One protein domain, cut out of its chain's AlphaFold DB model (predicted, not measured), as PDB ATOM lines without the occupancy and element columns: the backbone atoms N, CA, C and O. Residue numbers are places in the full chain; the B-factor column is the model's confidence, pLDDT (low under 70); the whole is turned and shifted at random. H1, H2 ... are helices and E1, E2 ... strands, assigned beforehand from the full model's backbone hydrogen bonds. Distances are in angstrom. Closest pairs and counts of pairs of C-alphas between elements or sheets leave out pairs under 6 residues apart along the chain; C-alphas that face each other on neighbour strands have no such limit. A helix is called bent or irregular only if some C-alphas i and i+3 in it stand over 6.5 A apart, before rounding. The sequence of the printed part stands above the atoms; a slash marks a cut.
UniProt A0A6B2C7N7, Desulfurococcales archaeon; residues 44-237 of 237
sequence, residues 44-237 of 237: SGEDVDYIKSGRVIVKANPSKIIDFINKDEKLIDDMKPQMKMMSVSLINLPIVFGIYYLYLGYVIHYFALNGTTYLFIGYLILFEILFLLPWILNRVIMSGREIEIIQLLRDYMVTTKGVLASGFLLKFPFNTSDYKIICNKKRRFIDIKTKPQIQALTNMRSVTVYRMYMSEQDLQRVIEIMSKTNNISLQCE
ATOM      1  N   SER A  44     104.018  46.865  39.493       58.81
ATOM      2  CA  SER A  44     103.059  47.958  39.645       58.81
ATOM      3  C   SER A  44     101.662  47.468  39.276       58.81
ATOM      4  O   SER A  44     101.383  47.241  38.101       58.81
ATOM      5  N   GLY A  45     100.802  47.314  40.281       72.38
ATOM      6  CA  GLY A  45      99.410  46.895  40.138       72.38
ATOM      7  C   GLY A  45      98.735  46.748  41.502       72.38
ATOM      8  O   GLY A  45      99.419  46.589  42.512       72.38
ATOM      9  N   GLU A  46      97.404  46.765  41.528       72.00
ATOM     10  CA  GLU A  46      96.609  46.674  42.764       72.00
ATOM     11  C   GLU A  46      96.928  45.408  43.577       72.00
ATOM     12  O   GLU A  46      97.033  45.448  44.804       72.00
ATOM     13  N   ASP A  47      97.190  44.289  42.896       72.94
ATOM     14  CA  ASP A  47      97.590  43.039  43.547       72.94
ATOM     15  C   ASP A  47      98.985  43.111  44.187       72.94
ATOM     16  O   ASP A  47      99.235  42.469  45.210       72.94
ATOM     17  N   VAL A  48      99.896  43.917  43.631       76.44
ATOM     18  CA  VAL A  48     101.228  44.137  44.213       76.44
ATOM     19  C   VAL A  48     101.096  44.915  45.515       76.44
ATOM     20  O   VAL A  48     101.720  44.553  46.513       76.44
ATOM     21  N   ASP A  49     100.274  45.963  45.522       77.44
ATOM     22  CA  ASP A  49     100.061  46.801  46.701       77.44
ATOM     23  C   ASP A  49      99.300  46.039  47.793       77.44
ATOM     24  O   ASP A  49      99.654  46.123  48.974       77.44
ATOM     25  N   TYR A  50      98.352  45.176  47.408       78.50
ATOM     26  CA  TYR A  50      97.711  44.242  48.331       78.50
ATOM     27  C   TYR A  50      98.730  43.320  49.010       78.50
ATOM     28  O   TYR A  50      98.711  43.192  50.235       78.50
ATOM     29  N   ILE A  51      99.653  42.711  48.259       78.06
ATOM     30  CA  ILE A  51     100.673  41.820  48.829       78.06
ATOM     31  C   ILE A  51     101.660  42.604  49.702       78.06
ATOM     32  O   ILE A  51     101.942  42.184  50.824       78.06
ATOM     33  N   LYS A  52     102.125  43.777  49.253       77.75
ATOM     34  CA  LYS A  52     103.032  44.647  50.027       77.75
ATOM     35  C   LYS A  52     102.426  45.142  51.339       77.75
ATOM     36  O   LYS A  52     103.166  45.353  52.292       77.75
ATOM     37  N   SER A  53     101.103  45.307  51.407       82.06
ATOM     38  CA  SER A  53     100.408  45.663  52.652       82.06
ATOM     39  C   SER A  53     100.406  44.536  53.698       82.06
ATOM     40  O   SER A  53     100.011  44.750  54.844       82.06
ATOM     41  N   GLY A  54     100.790  43.314  53.316       79.31
ATOM     42  CA  GLY A  54     100.940  42.185  54.227       79.31
ATOM     43  C   GLY A  54     102.199  42.296  55.089       79.31
ATOM     44  O   GLY A  54     103.189  42.920  54.712       79.31
ATOM     45  N   ARG A  55     102.199  41.633  56.251       83.25
ATOM     46  CA  ARG A  55     103.399  41.556  57.094       83.25
ATOM     47  C   ARG A  55     104.469  40.751  56.356       83.25
ATOM     48  O   ARG A  55     104.208  39.623  55.936       83.25
ATOM     49  N   VAL A  56     105.664  41.320  56.214       85.12
ATOM     50  CA  VAL A  56     106.806  40.652  55.574       85.12
ATOM     51  C   VAL A  56     107.326  39.545  56.489       85.12
ATOM     52  O   VAL A  56     107.618  39.789  57.659       85.12
ATOM     53  N   ILE A  57     107.427  38.332  55.950       80.75
ATOM     54  CA  ILE A  57     107.921  37.139  56.652       80.75
ATOM     55  C   ILE A  57     109.375  36.903  56.257       80.75
ATOM     56  O   ILE A  57     110.235  36.737  57.116       80.75
ATOM     57  N   VAL A  58     109.644  36.930  54.949       83.94
ATOM     58  CA  VAL A  58     110.979  36.745  54.381       83.94
ATOM     59  C   VAL A  58     111.179  37.782  53.293       83.94
ATOM     60  O   VAL A  58     110.375  37.894  52.367       83.94
ATOM     61  N   LYS A  59     112.278  38.526  53.385       85.94
ATOM     62  CA  LYS A  59     112.779  39.349  52.289       85.94
ATOM     63  C   LYS A  59     114.106  38.765  51.852       85.94
ATOM     64  O   LYS A  59     115.053  38.708  52.636       85.94
ATOM     65  N   ALA A  60     114.151  38.302  50.616       82.94
ATOM     66  CA  ALA A  60     115.316  37.625  50.104       82.94
ATOM     67  C   ALA A  60     116.454  38.617  49.836       82.94
ATOM     68  O   ALA A  60     116.236  39.708  49.313       82.94
ATOM     69  N   ASN A  61     117.675  38.238  50.219       83.00
ATOM     70  CA  ASN A  61     118.875  38.978  49.852       83.00
ATOM     71  C   ASN A  61     119.510  38.288  48.630       83.00
ATOM     72  O   ASN A  61     119.940  37.137  48.769       83.00
ATOM     73  N   PRO A  62     119.597  38.962  47.466       81.25
ATOM     74  CA  PRO A  62     120.080  38.353  46.230       81.25
ATOM     75  C   PRO A  62     121.460  37.704  46.358       81.25
ATOM     76  O   PRO A  62     121.672  36.624  45.814       81.25
ATOM     77  N   SER A  63     122.377  38.312  47.118       84.19
ATOM     78  CA  SER A  63     123.735  37.786  47.302       84.19
ATOM     79  C   SER A  63     123.733  36.446  48.040       84.19
ATOM     80  O   SER A  63     124.339  35.488  47.575       84.19
ATOM     81  N   LYS A  64     122.962  36.333  49.132       83.69
ATOM     82  CA  LYS A  64     122.854  35.080  49.904       83.69
ATOM     83  C   LYS A  64     122.174  33.964  49.110       83.69
ATOM     84  O   LYS A  64     122.508  32.797  49.276       83.69
ATOM     85  N   ILE A  65     121.212  34.313  48.257       84.25
ATOM     86  CA  ILE A  65     120.538  33.331  47.399       84.25
ATOM     87  C   ILE A  65     121.499  32.756  46.369       84.25
ATOM     88  O   ILE A  65     121.472  31.552  46.131       84.25
ATOM     89  N   ILE A  66     122.355  33.590  45.781       85.62
ATOM     90  CA  ILE A  66     123.375  33.123  44.840       85.62
ATOM     91  C   ILE A  66     124.303  32.110  45.522       85.62
ATOM     92  O   ILE A  66     124.587  31.072  44.933       85.62
ATOM     93  N   ASP A  67     124.682  32.336  46.781       86.62
ATOM     94  CA  ASP A  67     125.492  31.371  47.535       86.62
ATOM     95  C   ASP A  67     124.774  30.030  47.745       86.62
ATOM     96  O   ASP A  67     125.408  28.978  47.689       86.62
ATOM     97  N   PHE A  68     123.457  30.038  47.981       85.75
ATOM     98  CA  PHE A  68     122.672  28.803  48.084       85.75
ATOM     99  C   PHE A  68     122.554  28.077  46.744       85.75
ATOM    100  O   PHE A  68     122.713  26.861  46.704       85.75
ATOM    101  N   ILE A  69     122.338  28.820  45.657       86.69
ATOM    102  CA  ILE A  69     122.283  28.284  44.292       86.69
ATOM    103  C   ILE A  69     123.612  27.613  43.929       86.69
ATOM    104  O   ILE A  69     123.618  26.496  43.426       86.69
ATOM    105  N   ASN A  70     124.739  28.264  44.220       86.06
ATOM    106  CA  ASN A  70     126.067  27.747  43.880       86.06
ATOM    107  C   ASN A  70     126.441  26.481  44.665       86.06
ATOM    108  O   ASN A  70     127.269  25.703  44.203       86.06
ATOM    109  N   LYS A  71     125.846  26.270  45.844       87.81
ATOM    110  CA  LYS A  71     126.048  25.062  46.661       87.81
ATOM    111  C   LYS A  71     125.174  23.886  46.226       87.81
ATOM    112  O   LYS A  71     125.333  22.788  46.752       87.81
ATOM    113  N   ASP A  72     124.233  24.102  45.312       86.56
ATOM    114  CA  ASP A  72     123.295  23.080  44.874       86.56
ATOM    115  C   ASP A  72     123.815  22.329  43.639       86.56
ATOM    116  O   ASP A  72     123.491  22.658  42.498       86.56
ATOM    117  N   GLU A  73     124.607  21.280  43.865       83.19
ATOM    118  CA  GLU A  73     125.218  20.470  42.797       83.19
ATOM    119  C   GLU A  73     124.183  19.817  41.862       83.19
ATOM    120  O   GLU A  73     124.425  19.658  40.665       83.19
ATOM    121  N   LYS A  74     122.992  19.494  42.380       87.38
ATOM    122  CA  LYS A  74     121.909  18.853  41.614       87.38
ATOM    123  C   LYS A  74     121.093  19.835  40.778       87.38
ATOM    124  O   LYS A  74     120.262  19.411  39.979       87.38
ATOM    125  N   LEU A  75     121.309  21.142  40.925       85.62
ATOM    126  CA  LEU A  75     120.593  22.138  40.128       85.62
ATOM    127  C   LEU A  75     120.898  21.986  38.634       85.62
ATOM    128  O   LEU A  75     120.005  22.137  37.805       85.62
ATOM    129  N   ILE A  76     122.144  21.654  38.292       85.25
ATOM    130  CA  ILE A  76     122.548  21.443  36.898       85.25
ATOM    131  C   ILE A  76     121.766  20.273  36.300       85.25
ATOM    132  O   ILE A  76     121.266  20.386  35.183       85.25
ATOM    133  N   ASP A  77     121.610  19.182  37.054       86.81
ATOM    134  CA  ASP A  77     120.842  18.013  36.626       86.81
ATOM    135  C   ASP A  77     119.366  18.344  36.406       86.81
ATOM    136  O   ASP A  77     118.805  17.960  35.377       86.81
ATOM    137  N   ASP A  78     118.769  19.128  37.307       85.12
ATOM    138  CA  ASP A  78     117.387  19.595  37.178       85.12
ATOM    139  C   ASP A  78     117.202  20.498  35.938       85.12
ATOM    140  O   ASP A  78     116.151  20.488  35.299       85.12
ATOM    141  N   MET A  79     118.233  21.262  35.557       86.31
ATOM    142  CA  MET A  79     118.213  22.166  34.400       86.31
ATOM    143  C   MET A  79     118.606  21.498  33.072       86.31
ATOM    144  O   MET A  79     118.368  22.081  32.008       86.31
ATOM    145  N   LYS A  80     119.159  20.275  33.076       86.19
ATOM    146  CA  LYS A  80     119.548  19.542  31.849       86.19
ATOM    147  C   LYS A  80     118.437  19.477  30.789       86.19
ATOM    148  O   LYS A  80     118.753  19.715  29.619       86.19
ATOM    149  N   PRO A  81     117.158  19.196  31.122       83.12
ATOM    150  CA  PRO A  81     116.081  19.163  30.132       83.12
ATOM    151  C   PRO A  81     115.886  20.515  29.432       83.12
ATOM    152  O   PRO A  81     115.764  20.570  28.206       83.12
ATOM    153  N   GLN A  82     115.939  21.608  30.196       85.12
ATOM    154  CA  GLN A  82     115.853  22.970  29.675       85.12
ATOM    155  C   GLN A  82     117.072  23.316  28.808       85.12
ATOM    156  O   GLN A  82     116.918  23.858  27.714       85.12
ATOM    157  N   MET A  83     118.284  22.948  29.232       83.88
ATOM    158  CA  MET A  83     119.501  23.172  28.441       83.88
ATOM    159  C   MET A  83     119.483  22.400  27.117       83.88
ATOM    160  O   MET A  83     119.843  22.951  26.076       83.88
ATOM    161  N   LYS A  84     119.003  21.150  27.124       83.00
ATOM    162  CA  LYS A  84     118.833  20.338  25.908       83.00
ATOM    163  C   LYS A  84     117.828  20.966  24.938       83.00
ATOM    164  O   LYS A  84     117.986  20.865  23.727       83.00
ATOM    165  N   MET A  85     116.797  21.635  25.446       76.94
ATOM    166  CA  MET A  85     115.849  22.374  24.610       76.94
ATOM    167  C   MET A  85     116.498  23.606  23.962       76.94
ATOM    168  O   MET A  85     116.303  23.867  22.772       76.94
ATOM    169  N   MET A  86     117.299  24.350  24.728       78.56
ATOM    170  CA  MET A  86     118.029  25.507  24.209       78.56
ATOM    171  C   MET A  86     119.047  25.099  23.138       78.56
ATOM    172  O   MET A  86     119.173  25.790  22.128       78.56
ATOM    173  N   SER A  87     119.715  23.951  23.297       80.56
ATOM    174  CA  SER A  87     120.665  23.454  22.295       80.56
ATOM    175  C   SER A  87     119.988  23.034  20.988       80.56
ATOM    176  O   SER A  87     120.517  23.326  19.920       80.56
ATOM    177  N   VAL A  88     118.788  22.443  21.037       77.94
ATOM    178  CA  VAL A  88     117.986  22.160  19.828       77.94
ATOM    179  C   VAL A  88     117.689  23.442  19.050       77.94
ATOM    180  O   VAL A  88     117.833  23.473  17.831       77.94
ATOM    181  N   SER A  89     117.334  24.522  19.751       73.31
ATOM    182  CA  SER A  89     117.086  25.818  19.103       73.31
ATOM    183  C   SER A  89     118.353  26.387  18.458       73.31
ATOM    184  O   SER A  89     118.273  27.029  17.413       73.31
ATOM    185  N   LEU A  90     119.527  26.117  19.039       80.25
ATOM    186  CA  LEU A  90     120.815  26.540  18.491       80.25
ATOM    187  C   LEU A  90     121.189  25.769  17.215       80.25
ATOM    188  O   LEU A  90     121.761  26.364  16.310       80.25
ATOM    189  N   ILE A  91     120.827  24.484  17.102       79.56
ATOM    190  CA  ILE A  91     121.070  23.661  15.899       79.56
ATOM    191  C   ILE A  91     120.287  24.181  14.682       79.56
ATOM    192  O   ILE A  91     120.755  24.053  13.551       79.56
ATOM    193  N   ASN A  92     119.138  24.830  14.883       75.75
ATOM    194  CA  ASN A  92     118.388  25.430  13.775       75.75
ATOM    195  C   ASN A  92     119.153  26.573  13.091       75.75
ATOM    196  O   ASN A  92     118.965  26.814  11.902       75.75
ATOM    197  N   LEU A  93     120.031  27.268  13.813       79.88
ATOM    198  CA  LEU A  93     120.754  28.434  13.311       79.88
ATOM    199  C   LEU A  93     121.720  28.100  12.151       79.88
ATOM    200  O   LEU A  93     121.584  28.720  11.096       79.88
ATOM    201  N   PRO A  94     122.633  27.110  12.247       82.75
ATOM    202  CA  PRO A  94     123.463  26.709  11.110       82.75
ATOM    203  C   PRO A  94     122.651  26.123   9.949       82.75
ATOM    204  O   PRO A  94     123.026  26.338   8.800       82.75
ATOM    205  N   ILE A  95     121.524  25.444  10.211       82.44
ATOM    206  CA  ILE A  95     120.630  24.948   9.149       82.44
ATOM    207  C   ILE A  95     120.072  26.125   8.340       82.44
ATOM    208  O   ILE A  95     120.135  26.116   7.112       82.44
ATOM    209  N   VAL A  96     119.584  27.166   9.020       80.44
ATOM    210  CA  VAL A  96     119.078  28.386   8.373       80.44
ATOM    211  C   VAL A  96     120.180  29.080   7.575       80.44
ATOM    212  O   VAL A  96     119.950  29.431   6.421       80.44
ATOM    213  N   PHE A  97     121.382  29.233   8.139       82.75
ATOM    214  CA  PHE A  97     122.504  29.840   7.417       82.75
ATOM    215  C   PHE A  97     122.950  29.018   6.205       82.75
ATOM    216  O   PHE A  97     123.249  29.598   5.164       82.75
ATOM    217  N   GLY A  98     122.956  27.688   6.308       84.88
ATOM    218  CA  GLY A  98     123.279  26.796   5.197       84.88
ATOM    219  C   GLY A  98     122.269  26.911   4.057       84.88
ATOM    220  O   GLY A  98     122.659  27.126   2.910       84.88
ATOM    221  N   ILE A  99     120.971  26.857   4.371       84.06
ATOM    222  CA  ILE A  99     119.896  27.062   3.386       84.06
ATOM    223  C   ILE A  99     120.028  28.438   2.740       84.06
ATOM    224  O   ILE A  99     119.926  28.556   1.525       84.06
ATOM    225  N   TYR A 100     120.298  29.468   3.536       81.88
ATOM    226  CA  TYR A 100     120.469  30.828   3.051       81.88
ATOM    227  C   TYR A 100     121.665  30.967   2.095       81.88
ATOM    228  O   TYR A 100     121.519  31.547   1.018       81.88
ATOM    229  N   TYR A 101     122.822  30.395   2.441       84.62
ATOM    230  CA  TYR A 101     124.008  30.401   1.583       84.62
ATOM    231  C   TYR A 101     123.729  29.719   0.238       84.62
ATOM    232  O   TYR A 101     124.043  30.270  -0.817       84.62
ATOM    233  N   LEU A 102     123.063  28.561   0.263       86.38
ATOM    234  CA  LEU A 102     122.662  27.851  -0.952       86.38
ATOM    235  C   LEU A 102     121.611  28.634  -1.754       86.38
ATOM    236  O   LEU A 102     121.693  28.711  -2.979       86.38
ATOM    237  N   TYR A 103     120.639  29.255  -1.088       85.44
ATOM    238  CA  TYR A 103     119.583  30.013  -1.752       85.44
ATOM    239  C   TYR A 103     120.136  31.249  -2.465       85.44
ATOM    240  O   TYR A 103     119.787  31.509  -3.614       85.44
ATOM    241  N   LEU A 104     121.040  31.993  -1.825       81.44
ATOM    242  CA  LEU A 104     121.701  33.118  -2.477       81.44
ATOM    243  C   LEU A 104     122.662  32.685  -3.582       81.44
ATOM    244  O   LEU A 104     122.704  33.333  -4.621       81.44
ATOM    245  N   GLY A 105     123.425  31.613  -3.368       81.62
ATOM    246  CA  GLY A 105     124.413  31.155  -4.341       81.62
ATOM    247  C   GLY A 105     123.787  30.623  -5.630       81.62
ATOM    248  O   GLY A 105     124.314  30.866  -6.710       81.62
ATOM    249  N   TYR A 106     122.653  29.926  -5.525       82.44
ATOM    250  CA  TYR A 106     122.053  29.225  -6.660       82.44
ATOM    251  C   TYR A 106     120.703  29.804  -7.070       82.44
ATOM    252  O   TYR A 106     120.490  30.098  -8.240       82.44
ATOM    253  N   VAL A 107     119.782  29.989  -6.123       81.75
ATOM    254  CA  VAL A 107     118.376  30.287  -6.434       81.75
ATOM    255  C   VAL A 107     118.185  31.751  -6.828       81.75
ATOM    256  O   VAL A 107     117.540  32.026  -7.840       81.75
ATOM    257  N   ILE A 108     118.785  32.697  -6.096       81.12
ATOM    258  CA  ILE A 108     118.618  34.133  -6.377       81.12
ATOM    259  C   ILE A 108     119.143  34.510  -7.770       81.12
ATOM    260  O   ILE A 108     118.588  35.399  -8.412       81.12
ATOM    261  N   HIS A 109     120.179  33.817  -8.254       79.88
ATOM    262  CA  HIS A 109     120.785  34.087  -9.555       79.88
ATOM    263  C   HIS A 109     119.805  33.805 -10.704       79.88
ATOM    264  O   HIS A 109     119.667  34.625 -11.607       79.88
ATOM    265  N   TYR A 110     119.039  32.711 -10.623       81.81
ATOM    266  CA  TYR A 110     117.984  32.409 -11.599       81.81
ATOM    267  C   TYR A 110     116.859  33.448 -11.593       81.81
ATOM    268  O   TYR A 110     116.335  33.800 -12.648       81.81
ATOM    269  N   PHE A 111     116.490  33.971 -10.423       80.50
ATOM    270  CA  PHE A 111     115.487  35.034 -10.329       80.50
ATOM    271  C   PHE A 111     116.007  36.377 -10.860       80.50
ATOM    272  O   PHE A 111     115.244  37.109 -11.486       80.50
ATOM    273  N   ALA A 112     117.297  36.675 -10.676       77.12
ATOM    274  CA  ALA A 112     117.932  37.890 -11.183       77.12
ATOM    275  C   ALA A 112     117.956  37.953 -12.719       77.12
ATOM    276  O   ALA A 112     117.741  39.022 -13.289       77.12
ATOM    277  N   LEU A 113     118.163  36.814 -13.388       80.19
ATOM    278  CA  LEU A 113     118.202  36.722 -14.853       80.19
ATOM    279  C   LEU A 113     116.850  37.031 -15.519       80.19
ATOM    280  O   LEU A 113     116.817  37.491 -16.655       80.19
ATOM    281  N   ASN A 114     115.741  36.817 -14.807       80.69
ATOM    282  CA  ASN A 114     114.384  36.985 -15.333       80.69
ATOM    283  C   ASN A 114     113.801  38.392 -15.099       80.69
ATOM    284  O   ASN A 114     112.666  38.663 -15.486       80.69
ATOM    285  N   GLY A 115     114.566  39.301 -14.485       80.25
ATOM    286  CA  GLY A 115     114.178  40.693 -14.263       80.25
ATOM    287  C   GLY A 115     113.803  41.029 -12.816       80.25
ATOM    288  O   GLY A 115     113.721  40.179 -11.930       80.25
ATOM    289  N   THR A 116     113.567  42.316 -12.566       78.69
ATOM    290  CA  THR A 116     113.423  42.895 -11.217       78.69
ATOM    291  C   THR A 116     112.210  42.375 -10.443       78.69
ATOM    292  O   THR A 116     112.300  42.157  -9.236       78.69
ATOM    293  N   THR A 117     111.092  42.106 -11.119       81.69
ATOM    294  CA  THR A 117     109.891  41.528 -10.491       81.69
ATOM    295  C   THR A 117     110.145  40.109  -9.978       81.69
ATOM    296  O   THR A 117     109.717  39.753  -8.882       81.69
ATOM    297  N   TYR A 118     110.883  39.302 -10.741       80.38
ATOM    298  CA  TYR A 118     111.247  37.941 -10.349       80.38
ATOM    299  C   TYR A 118     112.267  37.945  -9.210       80.38
ATOM    300  O   TYR A 118     112.147  37.148  -8.281       80.38
ATOM    301  N   LEU A 119     113.204  38.895  -9.222       79.19
ATOM    302  CA  LEU A 119     114.140  39.115  -8.122       79.19
ATOM    303  C   LEU A 119     113.417  39.455  -6.806       79.19
ATOM    304  O   LEU A 119     113.749  38.892  -5.761       79.19
ATOM    305  N   PHE A 120     112.387  40.306  -6.857       77.56
ATOM    306  CA  PHE A 120     111.548  40.615  -5.694       77.56
ATOM    307  C   PHE A 120     110.862  39.373  -5.123       77.56
ATOM    308  O   PHE A 120     110.901  39.141  -3.914       77.56
ATOM    309  N   ILE A 121     110.272  38.552  -5.994       83.94
ATOM    310  CA  ILE A 121     109.623  37.297  -5.599       83.94
ATOM    311  C   ILE A 121     110.644  36.340  -4.968       83.94
ATOM    312  O   ILE A 121     110.356  35.751  -3.928       83.94
ATOM    313  N   GLY A 122     111.852  36.239  -5.529       82.94
ATOM    314  CA  GLY A 122     112.940  35.434  -4.967       82.94
ATOM    315  C   GLY A 122     113.318  35.859  -3.543       82.94
ATOM    316  O   GLY A 122     113.401  35.023  -2.644       82.94
ATOM    317  N   TYR A 123     113.470  37.161  -3.285       81.50
ATOM    318  CA  TYR A 123     113.734  37.649  -1.925       81.50
ATOM    319  C   TYR A 123     112.542  37.471  -0.979       81.50
ATOM    320  O   TYR A 123     112.740  37.204   0.204       81.50
ATOM    321  N   LEU A 124     111.306  37.601  -1.465       82.88
ATOM    322  CA  LEU A 124     110.108  37.350  -0.661       82.88
ATOM    323  C   LEU A 124     110.052  35.884  -0.209       82.88
ATOM    324  O   LEU A 124     109.896  35.618   0.982       82.88
ATOM    325  N   ILE A 125     110.269  34.945  -1.133       84.88
ATOM    326  CA  ILE A 125     110.326  33.507  -0.837       84.88
ATOM    327  C   ILE A 125     111.446  33.206   0.165       84.88
ATOM    328  O   ILE A 125     111.232  32.446   1.106       84.88
ATOM    329  N   LEU A 126     112.621  33.825   0.009       82.88
ATOM    330  CA  LEU A 126     113.730  33.659   0.948       82.88
ATOM    331  C   LEU A 126     113.337  34.031   2.380       82.88
ATOM    332  O   LEU A 126     113.614  33.276   3.312       82.88
ATOM    333  N   PHE A 127     112.687  35.180   2.569       81.31
ATOM    334  CA  PHE A 127     112.252  35.588   3.901       81.31
ATOM    335  C   PHE A 127     111.151  34.688   4.454       81.31
ATOM    336  O   PHE A 127     111.211  34.334   5.628       81.31
ATOM    337  N   GLU A 128     110.183  34.281   3.634       83.88
ATOM    338  CA  GLU A 128     109.153  33.328   4.060       83.88
ATOM    339  C   GLU A 128     109.775  32.016   4.544       83.88
ATOM    340  O   GLU A 128     109.474  31.564   5.646       83.88
ATOM    341  N   ILE A 129     110.735  31.456   3.801       83.62
ATOM    342  CA  ILE A 129     111.483  30.265   4.228       83.62
ATOM    343  C   ILE A 129     112.212  30.534   5.551       83.62
ATOM    344  O   ILE A 129     112.174  29.696   6.450       83.62
ATOM    345  N   LEU A 130     112.832  31.705   5.711       78.19
ATOM    346  CA  LEU A 130     113.597  32.058   6.909       78.19
ATOM    347  C   LEU A 130     112.735  32.145   8.177       78.19
ATOM    348  O   LEU A 130     113.227  31.837   9.262       78.19
ATOM    349  N   PHE A 131     111.462  32.524   8.066       76.88
ATOM    350  CA  PHE A 131     110.545  32.565   9.208       76.88
ATOM    351  C   PHE A 131     109.759  31.260   9.390       76.88
ATOM    352  O   PHE A 131     109.630  30.777  10.520       76.88
ATOM    353  N   LEU A 132     109.264  30.658   8.306       82.31
ATOM    354  CA  LEU A 132     108.446  29.444   8.358       82.31
ATOM    355  C   LEU A 132     109.258  28.209   8.732       82.31
ATOM    356  O   LEU A 132     108.786  27.391   9.519       82.31
ATOM    357  N   LEU A 133     110.472  28.056   8.203       81.12
ATOM    358  CA  LEU A 133     111.249  26.833   8.388       81.12
ATOM    359  C   LEU A 133     111.667  26.623   9.854       81.12
ATOM    360  O   LEU A 133     111.385  25.546  10.385       81.12
ATOM    361  N   PRO A 134     112.216  27.621  10.579       76.38
ATOM    362  CA  PRO A 134     112.471  27.479  12.012       76.38
ATOM    363  C   PRO A 134     111.193  27.262  12.816       76.38
ATOM    364  O   PRO A 134     111.207  26.526  13.802       76.38
ATOM    365  N   TRP A 135     110.087  27.892  12.418       78.56
ATOM    366  CA  TRP A 135     108.810  27.728  13.104       78.56
ATOM    367  C   TRP A 135     108.283  26.293  12.982       78.56
ATOM    368  O   TRP A 135     107.951  25.676  13.994       78.56
ATOM    369  N   ILE A 136     108.293  25.727  11.772       82.25
ATOM    370  CA  ILE A 136     107.877  24.346  11.503       82.25
ATOM    371  C   ILE A 136     108.818  23.356  12.191       82.25
ATOM    372  O   ILE A 136     108.340  22.465  12.890       82.25
ATOM    373  N   LEU A 137     110.137  23.524  12.055       78.50
ATOM    374  CA  LEU A 137     111.115  22.640  12.694       78.50
ATOM    375  C   LEU A 137     110.956  22.637  14.213       78.50
ATOM    376  O   LEU A 137     110.852  21.570  14.817       78.50
ATOM    377  N   ASN A 138     110.860  23.816  14.834       75.75
ATOM    378  CA  ASN A 138     110.616  23.907  16.269       75.75
ATOM    379  C   ASN A 138     109.297  23.233  16.640       75.75
ATOM    380  O   ASN A 138     109.277  22.438  17.572       75.75
ATOM    381  N   ARG A 139     108.215  23.476  15.897       77.75
ATOM    382  CA  ARG A 139     106.912  22.861  16.166       77.75
ATOM    383  C   ARG A 139     106.957  21.338  16.067       77.75
ATOM    384  O   ARG A 139     106.448  20.675  16.959       77.75
ATOM    385  N   VAL A 140     107.589  20.772  15.045       80.38
ATOM    386  CA  VAL A 140     107.696  19.312  14.872       80.38
ATOM    387  C   VAL A 140     108.552  18.686  15.972       80.38
ATOM    388  O   VAL A 140     108.160  17.680  16.557       80.38
ATOM    389  N   ILE A 141     109.696  19.289  16.301       76.25
ATOM    390  CA  ILE A 141     110.622  18.741  17.302       76.25
ATOM    391  C   ILE A 141     110.048  18.857  18.726       76.25
ATOM    392  O   ILE A 141     110.342  18.021  19.586       76.25
ATOM    393  N   MET A 142     109.251  19.895  18.991       73.25
ATOM    394  CA  MET A 142     108.765  20.247  20.330       73.25
ATOM    395  C   MET A 142     107.325  19.825  20.623       73.25
ATOM    396  O   MET A 142     106.946  19.772  21.796       73.25
ATOM    397  N   SER A 143     106.533  19.507  19.599       74.12
ATOM    398  CA  SER A 143     105.141  19.093  19.767       74.12
ATOM    399  C   SER A 143     105.033  17.851  20.654       74.12
ATOM    400  O   SER A 143     105.758  16.872  20.481       74.12
ATOM    401  N   GLY A 144     104.116  17.895  21.623       68.50
ATOM    402  CA  GLY A 144     103.815  16.769  22.514       68.50
ATOM    403  C   GLY A 144     104.822  16.532  23.642       68.50
ATOM    404  O   GLY A 144     104.594  15.650  24.465       68.50
ATOM    405  N   ARG A 145     105.905  17.314  23.727       76.06
ATOM    406  CA  ARG A 145     106.844  17.242  24.854       76.06
ATOM    407  C   ARG A 145     106.342  18.088  26.020       76.06
ATOM    408  O   ARG A 145     105.870  19.210  25.818       76.06
ATOM    409  N   GLU A 146     106.474  17.547  27.227       78.00
ATOM    410  CA  GLU A 146     106.302  18.291  28.472       78.00
ATOM    411  C   GLU A 146     107.675  18.624  29.052       78.00
ATOM    412  O   GLU A 146     108.521  17.740  29.189       78.00
ATOM    413  N   ILE A 147     107.924  19.905  29.329       78.25
ATOM    414  CA  ILE A 147     109.199  20.366  29.886       78.25
ATOM    415  C   ILE A 147     108.946  21.246  31.102       78.25
ATOM    416  O   ILE A 147     108.140  22.179  31.065       78.25
ATOM    417  N   GLU A 148     109.688  20.962  32.168       83.62
ATOM    418  CA  GLU A 148     109.775  21.825  33.338       83.62
ATOM    419  C   GLU A 148     110.827  22.914  33.088       83.62
ATOM    420  O   GLU A 148     112.000  22.631  32.842       83.62
ATOM    421  N   ILE A 149     110.396  24.175  33.109       84.50
ATOM    422  CA  ILE A 149     111.259  25.347  32.972       84.50
ATOM    423  C   ILE A 149     111.510  25.886  34.372       84.50
ATOM    424  O   ILE A 149     110.597  26.423  35.004       84.50
ATOM    425  N   ILE A 150     112.741  25.751  34.856       85.94
ATOM    426  CA  ILE A 150     113.100  26.180  36.206       85.94
ATOM    427  C   ILE A 150     113.499  27.652  36.162       85.94
ATOM    428  O   ILE A 150     114.500  28.035  35.555       85.94
ATOM    429  N   GLN A 151     112.713  28.491  36.833       86.69
ATOM    430  CA  GLN A 151     112.992  29.906  37.007       86.69
ATOM    431  C   GLN A 151     113.466  30.168  38.437       86.69
ATOM    432  O   GLN A 151     112.701  30.110  39.400       86.69
ATOM    433  N   LEU A 152     114.752  30.487  38.563       86.88
ATOM    434  CA  LEU A 152     115.394  30.810  39.836       86.88
ATOM    435  C   LEU A 152     114.999  32.224  40.282       86.88
ATOM    436  O   LEU A 152     115.379  33.215  39.651       86.88
ATOM    437  N   LEU A 153     114.266  32.330  41.389       85.44
ATOM    438  CA  LEU A 153     113.860  33.611  41.962       85.44
ATOM    439  C   LEU A 153     114.946  34.132  42.911       85.44
ATOM    440  O   LEU A 153     115.142  33.611  44.006       85.44
ATOM    441  N   ARG A 154     115.663  35.177  42.476       83.38
ATOM    442  CA  ARG A 154     116.767  35.796  43.238       83.38
ATOM    443  C   ARG A 154     116.340  36.973  44.111       83.38
ATOM    444  O   ARG A 154     116.991  37.262  45.105       83.38
ATOM    445  N   ASP A 155     115.278  37.663  43.717       83.94
ATOM    446  CA  ASP A 155     114.712  38.790  44.454       83.94
ATOM    447  C   ASP A 155     113.223  38.523  44.649       83.94
ATOM    448  O   ASP A 155     112.443  38.527  43.688       83.94
ATOM    449  N   TYR A 156     112.868  38.188  45.887       85.38
ATOM    450  CA  TYR A 156     111.505  37.883  46.276       85.38
ATOM    451  C   TYR A 156     111.206  38.359  47.701       85.38
ATOM    452  O   TYR A 156     112.081  38.548  48.550       85.38
ATOM    453  N   MET A 157     109.926  38.546  47.967       84.81
ATOM    454  CA  MET A 157     109.369  38.920  49.250       84.81
ATOM    455  C   MET A 157     108.173  38.017  49.520       84.81
ATOM    456  O   MET A 157     107.202  38.008  48.764       84.81
ATOM    457  N   VAL A 158     108.246  37.259  50.607       85.31
ATOM    458  CA  VAL A 158     107.127  36.461  51.103       85.31
ATOM    459  C   VAL A 158     106.449  37.249  52.212       85.31
ATOM    460  O   VAL A 158     107.080  37.636  53.200       85.31
ATOM    461  N   THR A 159     105.158  37.492  52.044       85.44
ATOM    462  CA  THR A 159     104.300  38.189  53.003       85.44
ATOM    463  C   THR A 159     103.174  37.269  53.456       85.44
ATOM    464  O   THR A 159     102.910  36.236  52.840       85.44
ATOM    465  N   THR A 160     102.454  37.656  54.506       80.19
ATOM    466  CA  THR A 160     101.259  36.919  54.954       80.19
ATOM    467  C   THR A 160     100.147  36.859  53.904       80.19
ATOM    468  O   THR A 160      99.287  35.991  53.983       80.19
ATOM    469  N   LYS A 161     100.155  37.770  52.922       81.31
ATOM    470  CA  LYS A 161      99.127  37.889  51.880       81.31
ATOM    471  C   LYS A 161      99.537  37.275  50.539       81.31
ATOM    472  O   LYS A 161      98.710  37.222  49.633       81.31
ATOM    473  N   GLY A 162     100.787  36.836  50.389       83.81
ATOM    474  CA  GLY A 162     101.281  36.285  49.129       83.81
ATOM    475  C   GLY A 162     102.795  36.357  48.951       83.81
ATOM    476  O   GLY A 162     103.527  36.861  49.806       83.81
ATOM    477  N   VAL A 163     103.252  35.876  47.798       83.94
ATOM    478  CA  VAL A 163     104.643  35.916  47.336       83.94
ATOM    479  C   VAL A 163     104.762  36.929  46.202       83.94
ATOM    480  O   VAL A 163     104.043  36.854  45.206       83.94
ATOM    481  N   LEU A 164     105.704  37.854  46.338       83.94
ATOM    482  CA  LEU A 164     106.084  38.808  45.304       83.94
ATOM    483  C   LEU A 164     107.516  38.514  44.864       83.94
ATOM    484  O   LEU A 164     108.416  38.503  45.695       83.94
ATOM    485  N   ALA A 165     107.756  38.319  43.576       82.38
ATOM    486  CA  ALA A 165     109.094  38.168  43.016       82.38
ATOM    487  C   ALA A 165     109.207  38.895  41.670       82.38
ATOM    488  O   ALA A 165     108.209  39.256  41.045       82.38
ATOM    489  N   SER A 166     110.431  39.134  41.197       73.62
ATOM    490  CA  SER A 166     110.622  39.806  39.904       73.62
ATOM    491  C   SER A 166     110.044  38.962  38.757       73.62
ATOM    492  O   SER A 166     110.619  37.939  38.388       73.62
ATOM    493  N   GLY A 167     108.924  39.404  38.175       69.75
ATOM    494  CA  GLY A 167     108.217  38.686  37.111       69.75
ATOM    495  C   GLY A 167     107.234  37.609  37.586       69.75
ATOM    496  O   GLY A 167     106.669  36.928  36.736       69.75
ATOM    497  N   PHE A 168     107.007  37.457  38.897       79.88
ATOM    498  CA  PHE A 168     106.062  36.482  39.453       79.88
ATOM    499  C   PHE A 168     105.310  37.048  40.660       79.88
ATOM    500  O   PHE A 168     105.906  37.623  41.568       79.88
ATOM    501  N   LEU A 169     103.994  36.860  40.684       82.25
ATOM    502  CA  LEU A 169     103.128  37.293  41.772       82.25
ATOM    503  C   LEU A 169     102.157  36.164  42.105       82.25
ATOM    504  O   LEU A 169     101.495  35.635  41.214       82.25
ATOM    505  N   LEU A 170     102.070  35.814  43.385       82.38
ATOM    506  CA  LEU A 170     101.139  34.817  43.897       82.38
ATOM    507  C   LEU A 170     100.405  35.388  45.108       82.38
ATOM    508  O   LEU A 170     101.018  35.656  46.139       82.38
ATOM    509  N   LYS A 171      99.090  35.558  44.992       82.88
ATOM    510  CA  LYS A 171      98.221  36.028  46.077       82.88
ATOM    511  C   LYS A 171      97.720  34.846  46.904       82.88
ATOM    512  O   LYS A 171      97.430  33.790  46.348       82.88
ATOM    513  N   PHE A 172      97.617  35.025  48.217       79.81
ATOM    514  CA  PHE A 172      97.008  34.051  49.121       79.81
ATOM    515  C   PHE A 172      95.567  34.449  49.480       79.81
ATOM    516  O   PHE A 172      95.309  35.640  49.691       79.81
ATOM    517  N   PRO A 173      94.646  33.476  49.604       75.94
ATOM    518  CA  PRO A 173      94.821  32.057  49.275       75.94
ATOM    519  C   PRO A 173      94.916  31.819  47.754       75.94
ATOM    520  O   PRO A 173      94.306  32.553  46.979       75.94
ATOM    521  N   PHE A 174      95.698  30.825  47.322       76.31
ATOM    522  CA  PHE A 174      95.844  30.478  45.898       76.31
ATOM    523  C   PHE A 174      95.024  29.240  45.524       76.31
ATOM    524  O   PHE A 174      94.739  28.383  46.358       76.31
ATOM    525  N   ASN A 175      94.673  29.127  44.243       74.31
ATOM    526  CA  ASN A 175      93.929  27.986  43.729       74.31
ATOM    527  C   ASN A 175      94.852  26.767  43.529       74.31
ATOM    528  O   ASN A 175      95.820  26.823  42.765       74.31
ATOM    529  N   THR A 176      94.550  25.654  44.198       70.44
ATOM    530  CA  THR A 176      95.330  24.402  44.149       70.44
ATOM    531  C   THR A 176      95.331  23.727  42.785       70.44
ATOM    532  O   THR A 176      96.234  22.946  42.497       70.44
ATOM    533  N   SER A 177      94.353  24.031  41.926       69.75
ATOM    534  CA  SER A 177      94.329  23.531  40.548       69.75
ATOM    535  C   SER A 177      95.376  24.187  39.648       69.75
ATOM    536  O   SER A 177      95.746  23.614  38.622       69.75
ATOM    537  N   ASP A 178      95.830  25.389  40.009       75.94
ATOM    538  CA  ASP A 178      96.686  26.220  39.159       75.94
ATOM    539  C   ASP A 178      98.154  26.178  39.596       75.94
ATOM    540  O   ASP A 178      99.050  26.390  38.771       75.94
ATOM    541  N   TYR A 179      98.401  25.856  40.871       79.75
ATOM    542  CA  TYR A 179      99.732  25.821  41.467       79.75
ATOM    543  C   TYR A 179      99.932  24.595  42.358       79.75
ATOM    544  O   TYR A 179      99.144  24.328  43.265       79.75
ATOM    545  N   LYS A 180     101.052  23.897  42.154       82.88
ATOM    546  CA  LYS A 180     101.529  22.822  43.026       82.88
ATOM    547  C   LYS A 180     102.805  23.270  43.731       82.88
ATOM    548  O   LYS A 180     103.780  23.613  43.068       82.88
ATOM    549  N   ILE A 181     102.804  23.250  45.063       83.81
ATOM    550  CA  ILE A 181     103.969  23.629  45.871       83.81
ATOM    551  C   ILE A 181     104.686  22.372  46.365       83.81
ATOM    552  O   ILE A 181     104.074  21.509  46.996       83.81
ATOM    553  N   ILE A 182     105.984  22.288  46.082       85.56
ATOM    554  CA  ILE A 182     106.883  21.216  46.513       85.56
ATOM    555  C   ILE A 182     108.004  21.858  47.331       85.56
ATOM    556  O   ILE A 182     108.601  22.844  46.911       85.56
ATOM    557  N   CYS A 183     108.291  21.325  48.511       85.19
ATOM    558  CA  CYS A 183     109.383  21.780  49.370       85.19
ATOM    559  C   CYS A 183     110.485  20.725  49.389       85.19
ATOM    560  O   CYS A 183     110.206  19.534  49.482       85.19
ATOM    561  N   ASN A 184     111.742  21.159  49.371       85.44
ATOM    562  CA  ASN A 184     112.871  20.281  49.648       85.44
ATOM    563  C   ASN A 184     113.667  20.849  50.822       85.44
ATOM    564  O   ASN A 184     114.345  21.874  50.696       85.44
ATOM    565  N   LYS A 185     113.574  20.197  51.983       81.38
ATOM    566  CA  LYS A 185     114.228  20.672  53.212       81.38
ATOM    567  C   LYS A 185     115.740  20.486  53.142       81.38
ATOM    568  O   LYS A 185     116.473  21.359  53.596       81.38
ATOM    569  N   LYS A 186     116.208  19.399  52.518       82.38
ATOM    570  CA  LYS A 186     117.642  19.082  52.391       82.38
ATOM    571  C   LYS A 186     118.383  20.092  51.514       82.38
ATOM    572  O   LYS A 186     119.479  20.516  51.859       82.38
ATOM    573  N   ARG A 187     117.773  20.497  50.396       82.06
ATOM    574  CA  ARG A 187     118.332  21.468  49.435       82.06
ATOM    575  C   ARG A 187     117.880  22.914  49.694       82.06
ATOM    576  O   ARG A 187     118.297  23.819  48.980       82.06
ATOM    577  N   ARG A 188     117.070  23.136  50.740       86.00
ATOM    578  CA  ARG A 188     116.636  24.451  51.248       86.00
ATOM    579  C   ARG A 188     115.906  25.323  50.217       86.00
ATOM    580  O   ARG A 188     116.143  26.531  50.131       86.00
ATOM    581  N   PHE A 189     114.995  24.723  49.451       86.56
ATOM    582  CA  PHE A 189     114.181  25.455  48.479       86.56
ATOM    583  C   PHE A 189     112.696  25.082  48.512       86.56
ATOM    584  O   PHE A 189     112.302  24.015  48.991       86.56
ATOM    585  N   ILE A 190     111.880  25.981  47.963       87.81
ATOM    586  CA  ILE A 190     110.469  25.762  47.635       87.81
ATOM    587  C   ILE A 190     110.292  25.947  46.129       87.81
ATOM    588  O   ILE A 190     110.670  26.986  45.587       87.81
ATOM    589  N   ASP A 191     109.680  24.959  45.491       89.06
ATOM    590  CA  ASP A 191     109.276  24.967  44.092       89.06
ATOM    591  C   ASP A 191     107.772  25.228  43.990       89.06
ATOM    592  O   ASP A 191     106.955  24.478  44.526       89.06
ATOM    593  N   ILE A 192     107.398  26.278  43.263       87.50
ATOM    594  CA  ILE A 192     106.011  26.554  42.883       87.50
ATOM    595  C   ILE A 192     105.859  26.187  41.407       87.50
ATOM    596  O   ILE A 192     106.324  26.914  40.528       87.50
ATOM    597  N   LYS A 193     105.216  25.051  41.136       87.19
ATOM    598  CA  LYS A 193     104.927  24.566  39.782       87.19
ATOM    599  C   LYS A 193     103.596  25.130  39.303       87.19
ATOM    600  O   LYS A 193     102.583  24.962  39.978       87.19
ATOM    601  N   THR A 194     103.581  25.781  38.144       85.88
ATOM    602  CA  THR A 194     102.339  26.230  37.498       85.88
ATOM    603  C   THR A 194     101.653  25.088  36.761       85.88
ATOM    604  O   THR A 194     102.298  24.127  36.345       85.88
ATOM    605  N   LYS A 195     100.357  25.234  36.482       84.81
ATOM    606  CA  LYS A 195      99.658  24.384  35.513       84.81
ATOM    607  C   LYS A 195     100.419  24.334  34.172       84.81
ATOM    608  O   LYS A 195     100.968  25.364  33.760       84.81
ATOM    609  N   PRO A 196     100.440  23.181  33.475       81.44
ATOM    610  CA  PRO A 196     101.029  23.086  32.146       81.44
ATOM    611  C   PRO A 196     100.376  24.091  31.197       81.44
ATOM    612  O   PRO A 196      99.159  24.072  30.996       81.44
ATOM    613  N   GLN A 197     101.182  24.971  30.611       78.31
ATOM    614  CA  GLN A 197     100.738  25.921  29.596       78.31
ATOM    615  C   GLN A 197     101.179  25.444  28.217       78.31
ATOM    616  O   GLN A 197     102.320  25.019  28.034       78.31
ATOM    617  N   ILE A 198     100.272  25.520  27.241       76.69
ATOM    618  CA  ILE A 198     100.591  25.203  25.848       76.69
ATOM    619  C   ILE A 198     101.211  26.445  25.211       76.69
ATOM    620  O   ILE A 198     100.567  27.488  25.096       76.69
ATOM    621  N   GLN A 199     102.461  26.335  24.777       73.25
ATOM    622  CA  GLN A 199     103.127  27.395  24.033       73.25
ATOM    623  C   GLN A 199     102.585  27.445  22.602       73.25
ATOM    624  O   GLN A 199     102.789  26.519  21.818       73.25
ATOM    625  N   ALA A 200     101.927  28.551  22.246       64.31
ATOM    626  CA  ALA A 200     101.249  28.725  20.956       64.31
ATOM    627  C   ALA A 200     102.164  28.542  19.729       64.31
ATOM    628  O   ALA A 200     101.709  28.114  18.672       64.31
ATOM    629  N   LEU A 201     103.458  28.850  19.861       65.88
ATOM    630  CA  LEU A 201     104.410  28.762  18.751       65.88
ATOM    631  C   LEU A 201     104.916  27.338  18.496       65.88
ATOM    632  O   LEU A 201     105.244  27.014  17.359       65.88
ATOM    633  N   THR A 202     104.976  26.491  19.522       66.00
ATOM    634  CA  THR A 202     105.640  25.176  19.461       66.00
ATOM    635  C   THR A 202     104.707  24.007  19.769       66.00
ATOM    636  O   THR A 202     105.114  22.861  19.611       66.00
ATOM    637  N   ASN A 203     103.463  24.264  20.201       70.75
ATOM    638  CA  ASN A 203     102.545  23.262  20.766       70.75
ATOM    639  C   ASN A 203     103.154  22.453  21.934       70.75
ATOM    640  O   ASN A 203     102.672  21.371  22.275       70.75
ATOM    641  N   MET A 204     104.208  22.976  22.561       77.75
ATOM    642  CA  MET A 204     104.859  22.360  23.711       77.75
ATOM    643  C   MET A 204     104.043  22.617  24.976       77.75
ATOM    644  O   MET A 204     103.537  23.723  25.169       77.75
ATOM    645  N   ARG A 205     103.969  21.625  25.868       81.56
ATOM    646  CA  ARG A 205     103.473  21.831  27.231       81.56
ATOM    647  C   ARG A 205     104.648  22.238  28.111       81.56
ATOM    648  O   ARG A 205     105.568  21.456  28.315       81.56
ATOM    649  N   SER A 206     104.646  23.464  28.613       82.62
ATOM    650  CA  SER A 206     105.657  23.916  29.567       82.62
ATOM    651  C   SER A 206     105.046  24.109  30.944       82.62
ATOM    652  O   SER A 206     104.050  24.823  31.089       82.62
ATOM    653  N   VAL A 207     105.675  23.512  31.949       85.50
ATOM    654  CA  VAL A 207     105.405  23.763  33.366       85.50
ATOM    655  C   VAL A 207     106.476  24.723  33.858       85.50
ATOM    656  O   VAL A 207     107.663  24.421  33.763       85.50
ATOM    657  N   THR A 208     106.085  25.892  34.363       86.06
ATOM    658  CA  THR A 208     107.056  26.822  34.953       86.06
ATOM    659  C   THR A 208     107.225  26.472  36.421       86.06
ATOM    660  O   THR A 208     106.245  26.403  37.162       86.06
ATOM    661  N   VAL A 209     108.465  26.237  36.837       88.94
ATOM    662  CA  VAL A 209     108.833  25.921  38.215       88.94
ATOM    663  C   VAL A 209     109.564  27.123  38.790       88.94
ATOM    664  O   VAL A 209     110.725  27.371  38.469       88.94
ATOM    665  N   TYR A 210     108.885  27.892  39.635       88.50
ATOM    666  CA  TYR A 210     109.505  29.000  40.350       88.50
ATOM    667  C   TYR A 210     110.206  28.466  41.594       88.50
ATOM    668  O   TYR A 210     109.542  28.073  42.555       88.50
ATOM    669  N   ARG A 211     111.540  28.457  41.572       89.75
ATOM    670  CA  ARG A 211     112.364  27.950  42.672       89.75
ATOM    671  C   ARG A 211     112.858  29.093  43.549       89.75
ATOM    672  O   ARG A 211     113.549  29.997  43.073       89.75
ATOM    673  N   MET A 212     112.529  29.030  44.836       88.81
ATOM    674  CA  MET A 212     112.943  29.990  45.861       88.81
ATOM    675  C   MET A 212     113.865  29.316  46.874       88.81
ATOM    676  O   MET A 212     113.419  28.461  47.636       88.81
ATOM    677  N   TYR A 213     115.132  29.730  46.916       87.56
ATOM    678  CA  TYR A 213     116.083  29.296  47.945       87.56
ATOM    679  C   TYR A 213     116.002  30.204  49.167       87.56
ATOM    680  O   TYR A 213     115.934  31.428  49.022       87.56
ATOM    681  N   MET A 214     116.043  29.623  50.361       87.56
ATOM    682  CA  MET A 214     115.962  30.349  51.632       87.56
ATOM    683  C   MET A 214     116.780  29.661  52.728       87.56
ATOM    684  O   MET A 214     117.265  28.546  52.555       87.56
ATOM    685  N   SER A 215     116.968  30.336  53.864       85.75
ATOM    686  CA  SER A 215     117.555  29.691  55.043       85.75
ATOM    687  C   SER A 215     116.598  28.632  55.610       85.75
ATOM    688  O   SER A 215     115.395  28.696  55.370       85.75
ATOM    689  N   GLU A 216     117.092  27.661  56.383       83.50
ATOM    690  CA  GLU A 216     116.227  26.619  56.975       83.50
ATOM    691  C   GLU A 216     115.156  27.189  57.912       83.50
ATOM    692  O   GLU A 216     114.017  26.725  57.908       83.50
ATOM    693  N   GLN A 217     115.507  28.221  58.684       83.81
ATOM    694  CA  GLN A 217     114.574  28.889  59.592       83.81
ATOM    695  C   GLN A 217     113.477  29.625  58.816       83.81
ATOM    696  O   GLN A 217     112.299  29.544  59.164       83.81
ATOM    697  N   ASP A 218     113.854  30.309  57.735       84.12
ATOM    698  CA  ASP A 218     112.906  31.000  56.862       84.12
ATOM    699  C   ASP A 218     112.013  30.001  56.114       84.12
ATOM    700  O   ASP A 218     110.808  30.218  56.009       84.12
ATOM    701  N   LEU A 219     112.575  28.867  55.680       84.00
ATOM    702  CA  LEU A 219     111.846  27.779  55.028       84.00
ATOM    703  C   LEU A 219     110.714  27.256  55.910       84.00
ATOM    704  O   LEU A 219     109.580  27.137  55.452       84.00
ATOM    705  N   GLN A 220     111.003  26.974  57.180       84.19
ATOM    706  CA  GLN A 220     110.002  26.480  58.124       84.19
ATOM    707  C   GLN A 220     108.881  27.498  58.350       84.19
ATOM    708  O   GLN A 220     107.708  27.134  58.265       84.19
ATOM    709  N   ARG A 221     109.228  28.778  58.545       82.69
ATOM    710  CA  ARG A 221     108.246  29.863  58.718       82.69
ATOM    711  C   ARG A 221     107.335  30.012  57.503       82.69
ATOM    712  O   ARG A 221     106.131  30.210  57.652       82.69
ATOM    713  N   VAL A 222     107.895  29.919  56.299       82.81
ATOM    714  CA  VAL A 222     107.123  30.023  55.055       82.81
ATOM    715  C   VAL A 222     106.204  28.814  54.878       82.81
ATOM    716  O   VAL A 222     105.035  29.003  54.554       82.81
ATOM    717  N   ILE A 223     106.692  27.598  55.140       83.38
ATOM    718  CA  ILE A 223     105.894  26.363  55.075       83.38
ATOM    719  C   ILE A 223     104.701  26.435  56.034       83.38
ATOM    720  O   ILE A 223     103.582  26.138  55.624       83.38
ATOM    721  N   GLU A 224     104.918  26.862  57.280       82.69
ATOM    722  CA  GLU A 224     103.865  26.973  58.297       82.69
ATOM    723  C   GLU A 224     102.783  27.985  57.899       82.69
ATOM    724  O   GLU A 224     101.586  27.727  58.027       82.69
ATOM    725  N   ILE A 225     103.186  29.136  57.361       80.38
ATOM    726  CA  ILE A 225     102.235  30.170  56.948       80.38
ATOM    727  C   ILE A 225     101.494  29.748  55.681       80.38
ATOM    728  O   ILE A 225     100.281  29.943  55.594       80.38
ATOM    729  N   MET A 226     102.180  29.143  54.710       79.12
ATOM    730  CA  MET A 226     101.550  28.656  53.483       79.12
ATOM    731  C   MET A 226     100.557  27.524  53.760       79.12
ATOM    732  O   MET A 226      99.470  27.540  53.178       79.12
ATOM    733  N   SER A 227     100.886  26.584  54.651       78.25
ATOM    734  CA  SER A 227      99.982  25.488  55.019       78.25
ATOM    735  C   SER A 227      98.770  25.999  55.793       78.25
ATOM    736  O   SER A 227      97.643  25.644  55.454       78.25
ATOM    737  N   LYS A 228      98.970  26.909  56.757       78.44
ATOM    738  CA  LYS A 228      97.890  27.495  57.563       78.44
ATOM    739  C   LYS A 228      96.946  28.372  56.744       78.44
ATOM    740  O   LYS A 228      95.741  28.332  56.953       78.44
ATOM    741  N   THR A 229      97.484  29.168  55.822       74.19
ATOM    742  CA  THR A 229      96.694  30.145  55.052       74.19
ATOM    743  C   THR A 229      95.910  29.488  53.920       74.19
ATOM    744  O   THR A 229      94.817  29.940  53.597       74.19
ATOM    745  N   ASN A 230      96.447  28.421  53.322       65.81
ATOM    746  CA  ASN A 230      95.791  27.740  52.204       65.81
ATOM    747  C   ASN A 230      95.097  26.431  52.605       65.81
ATOM    748  O   ASN A 230      94.393  25.861  51.784       65.81
ATOM    749  N   ASN A 231      95.269  25.971  53.849       62.59
ATOM    750  CA  ASN A 231      94.725  24.714  54.369       62.59
ATOM    751  C   ASN A 231      95.154  23.480  53.543       62.59
ATOM    752  O   ASN A 231      94.356  22.592  53.252       62.59
ATOM    753  N   ILE A 232      96.425  23.453  53.118       66.06
ATOM    754  CA  ILE A 232      97.000  22.414  52.246       66.06
ATOM    755  C   ILE A 232      98.192  21.751  52.939       66.06
ATOM    756  O   ILE A 232      99.038  22.428  53.532       66.06
ATOM    757  N   SER A 233      98.310  20.430  52.788       60.91
ATOM    758  CA  SER A 233      99.536  19.692  53.085       60.91
ATOM    759  C   SER A 233     100.565  19.903  51.970       60.91
ATOM    760  O   SER A 233     100.397  19.474  50.828       60.91
ATOM    761  N   LEU A 234     101.648  20.607  52.292       70.50
ATOM    762  CA  LEU A 234     102.764  20.806  51.368       70.50
ATOM    763  C   LEU A 234     103.541  19.491  51.193       70.50
ATOM    764  O   LEU A 234     103.846  18.815  52.176       70.50
ATOM    765  N   GLN A 235     103.879  19.136  49.950       72.94
ATOM    766  CA  GLN A 235     104.712  17.964  49.656       72.94
ATOM    767  C   GLN A 235     106.173  18.309  49.958       72.94
ATOM    768  O   GLN A 235     106.842  18.909  49.117       72.94
ATOM    769  N   CYS A 236     106.638  17.996  51.172       72.94
ATOM    770  CA  CYS A 236     108.023  18.230  51.578       72.94
ATOM    771  C   CYS A 236     108.849  16.939  51.568       72.94
ATOM    772  O   CYS A 236     108.500  15.995  52.277       72.94
ATOM    773  N   GLU A 237     109.971  16.963  50.848       65.38
ATOM    774  CA  GLU A 237     111.016  15.922  50.825       65.38
ATOM    775  C   GLU A 237     112.305  16.343  51.556       65.38
ATOM    776  O   GLU A 237     112.604  17.564  51.639       65.38
TER     777      GLU A 237
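Overview. This is residues 44 to 237 of the 237 residues of a protein of Desulfurococcales archaeon (UniProt A0A6B2C7N7). A long helical hairpin, H3 and H4, runs from a head of two sheets. In the head, a strongly twisted sheet of E2, E6, E7, E8 and E9 lies next to the hairpin's base, a small four-stranded sheet of E1, E3, E4 and E5 lies beyond it, and H5 covers parts of both sheets at the end away from the hairpin's tip. The printed part has 194 residues with five named helices and nine named strands, in the order H1 E1 H2 H3 H4 E2 E3 E4 E5 E6 E7 E8 E9 H5, and its class is mixed, helices and strands. The larger sheet is branched and mixed, with E2 parallel to E9 and its other pairs antiparallel; the smaller runs E1 E3 E4 E5, all antiparallel. The whole is loose, with a radius of gyration of the C-alphas of 23.6 A, and elongated, spanning 75 by 39 by 32 A, with the hairpin making much of the length.

Along the chain. The branched sheet holds E2, residues 146 to 152, 19.2 A long; E6, residues 179 to 184, 16.4 A; E7, residues 189 to 194, 16.2 A; E8, residues 197 to 199; and E9, residues 204 to 213, 27.6 A. C-alpha 204 stands at (104.859, 22.360, 23.711). The second sheet holds E1, residues 56 to 59, E3, residues 156 to 159, E4, residues 162 to 165, and E5, residues 168 to 171. H1 is residues 46 to 52 and H2 residues 62 to 70. H3, residues 75 to 113, is 56.9 A long and ends at C-alpha 113 (118.202, 36.722, -14.853). It is irregular, with C-alphas 78 and 81 7.2 A apart, and has a kink of 44 degrees near residue 82. H4, residues 116 to 142, is 39.1 A long and is neither bent nor irregular, but only just: C-alphas 131 and 134 are 6.1 A apart. H5, residues 216 to 230, is 21.0 A long and ends at C-alpha 230 (95.791, 27.740, 52.204).

Arrangement. E9 has E2 on one side, with N 149 and O 207 at 2.8 A, and E7 and E8 on the other side, with N 192 and O 210 at 2.9 A and N 197 and O 206 at 2.9 A. E6 and E7 form a hairpin, with N 191 and O 182 at 2.8 A. E7 runs on into E8 across a break of 2 residues, at 68 degrees. H3 only grazes this sheet with its residues 75 to 85; its closest C-alphas to E2 are those of Gln 82 and Ile 149, 6.1 A. H4 only grazes it with residues 138 to 142, and H2 with residues 64 to 69. H3 and H4 touch as a helical hairpin, opposite ways at a shallow tilt of 20 degrees, the closest C-alphas being those of Phe 111 and Leu 119, 4.8 A. E3, E4 and E5 form a meander, each strand the antiparallel neighbour of the one before, with N 157 and O 164 at 2.7 A and N 163 and O 170 at 2.8 A; E1 and E3 have N 158 and O 58 at 2.8 A. H5 and this sheet make two layers, a helix on one face of a sheet, at a height over the sheet of 8.5 A; H1 is on the opposite face. Every O i to N i+4 pair is within hydrogen-bond range in H1, H2 and H5, against 27 of 35 in H3 and 22 of 23 in H4.

Size, cuts and confidence. The two C-alphas farthest apart are those of Leu 113 and Lys 228, 75.8 A. The printed part has no cut, and no link is long. The mean pLDDT of the printed part is 80.7; among the residues under 70 are 200 to 202 and 230 to 233.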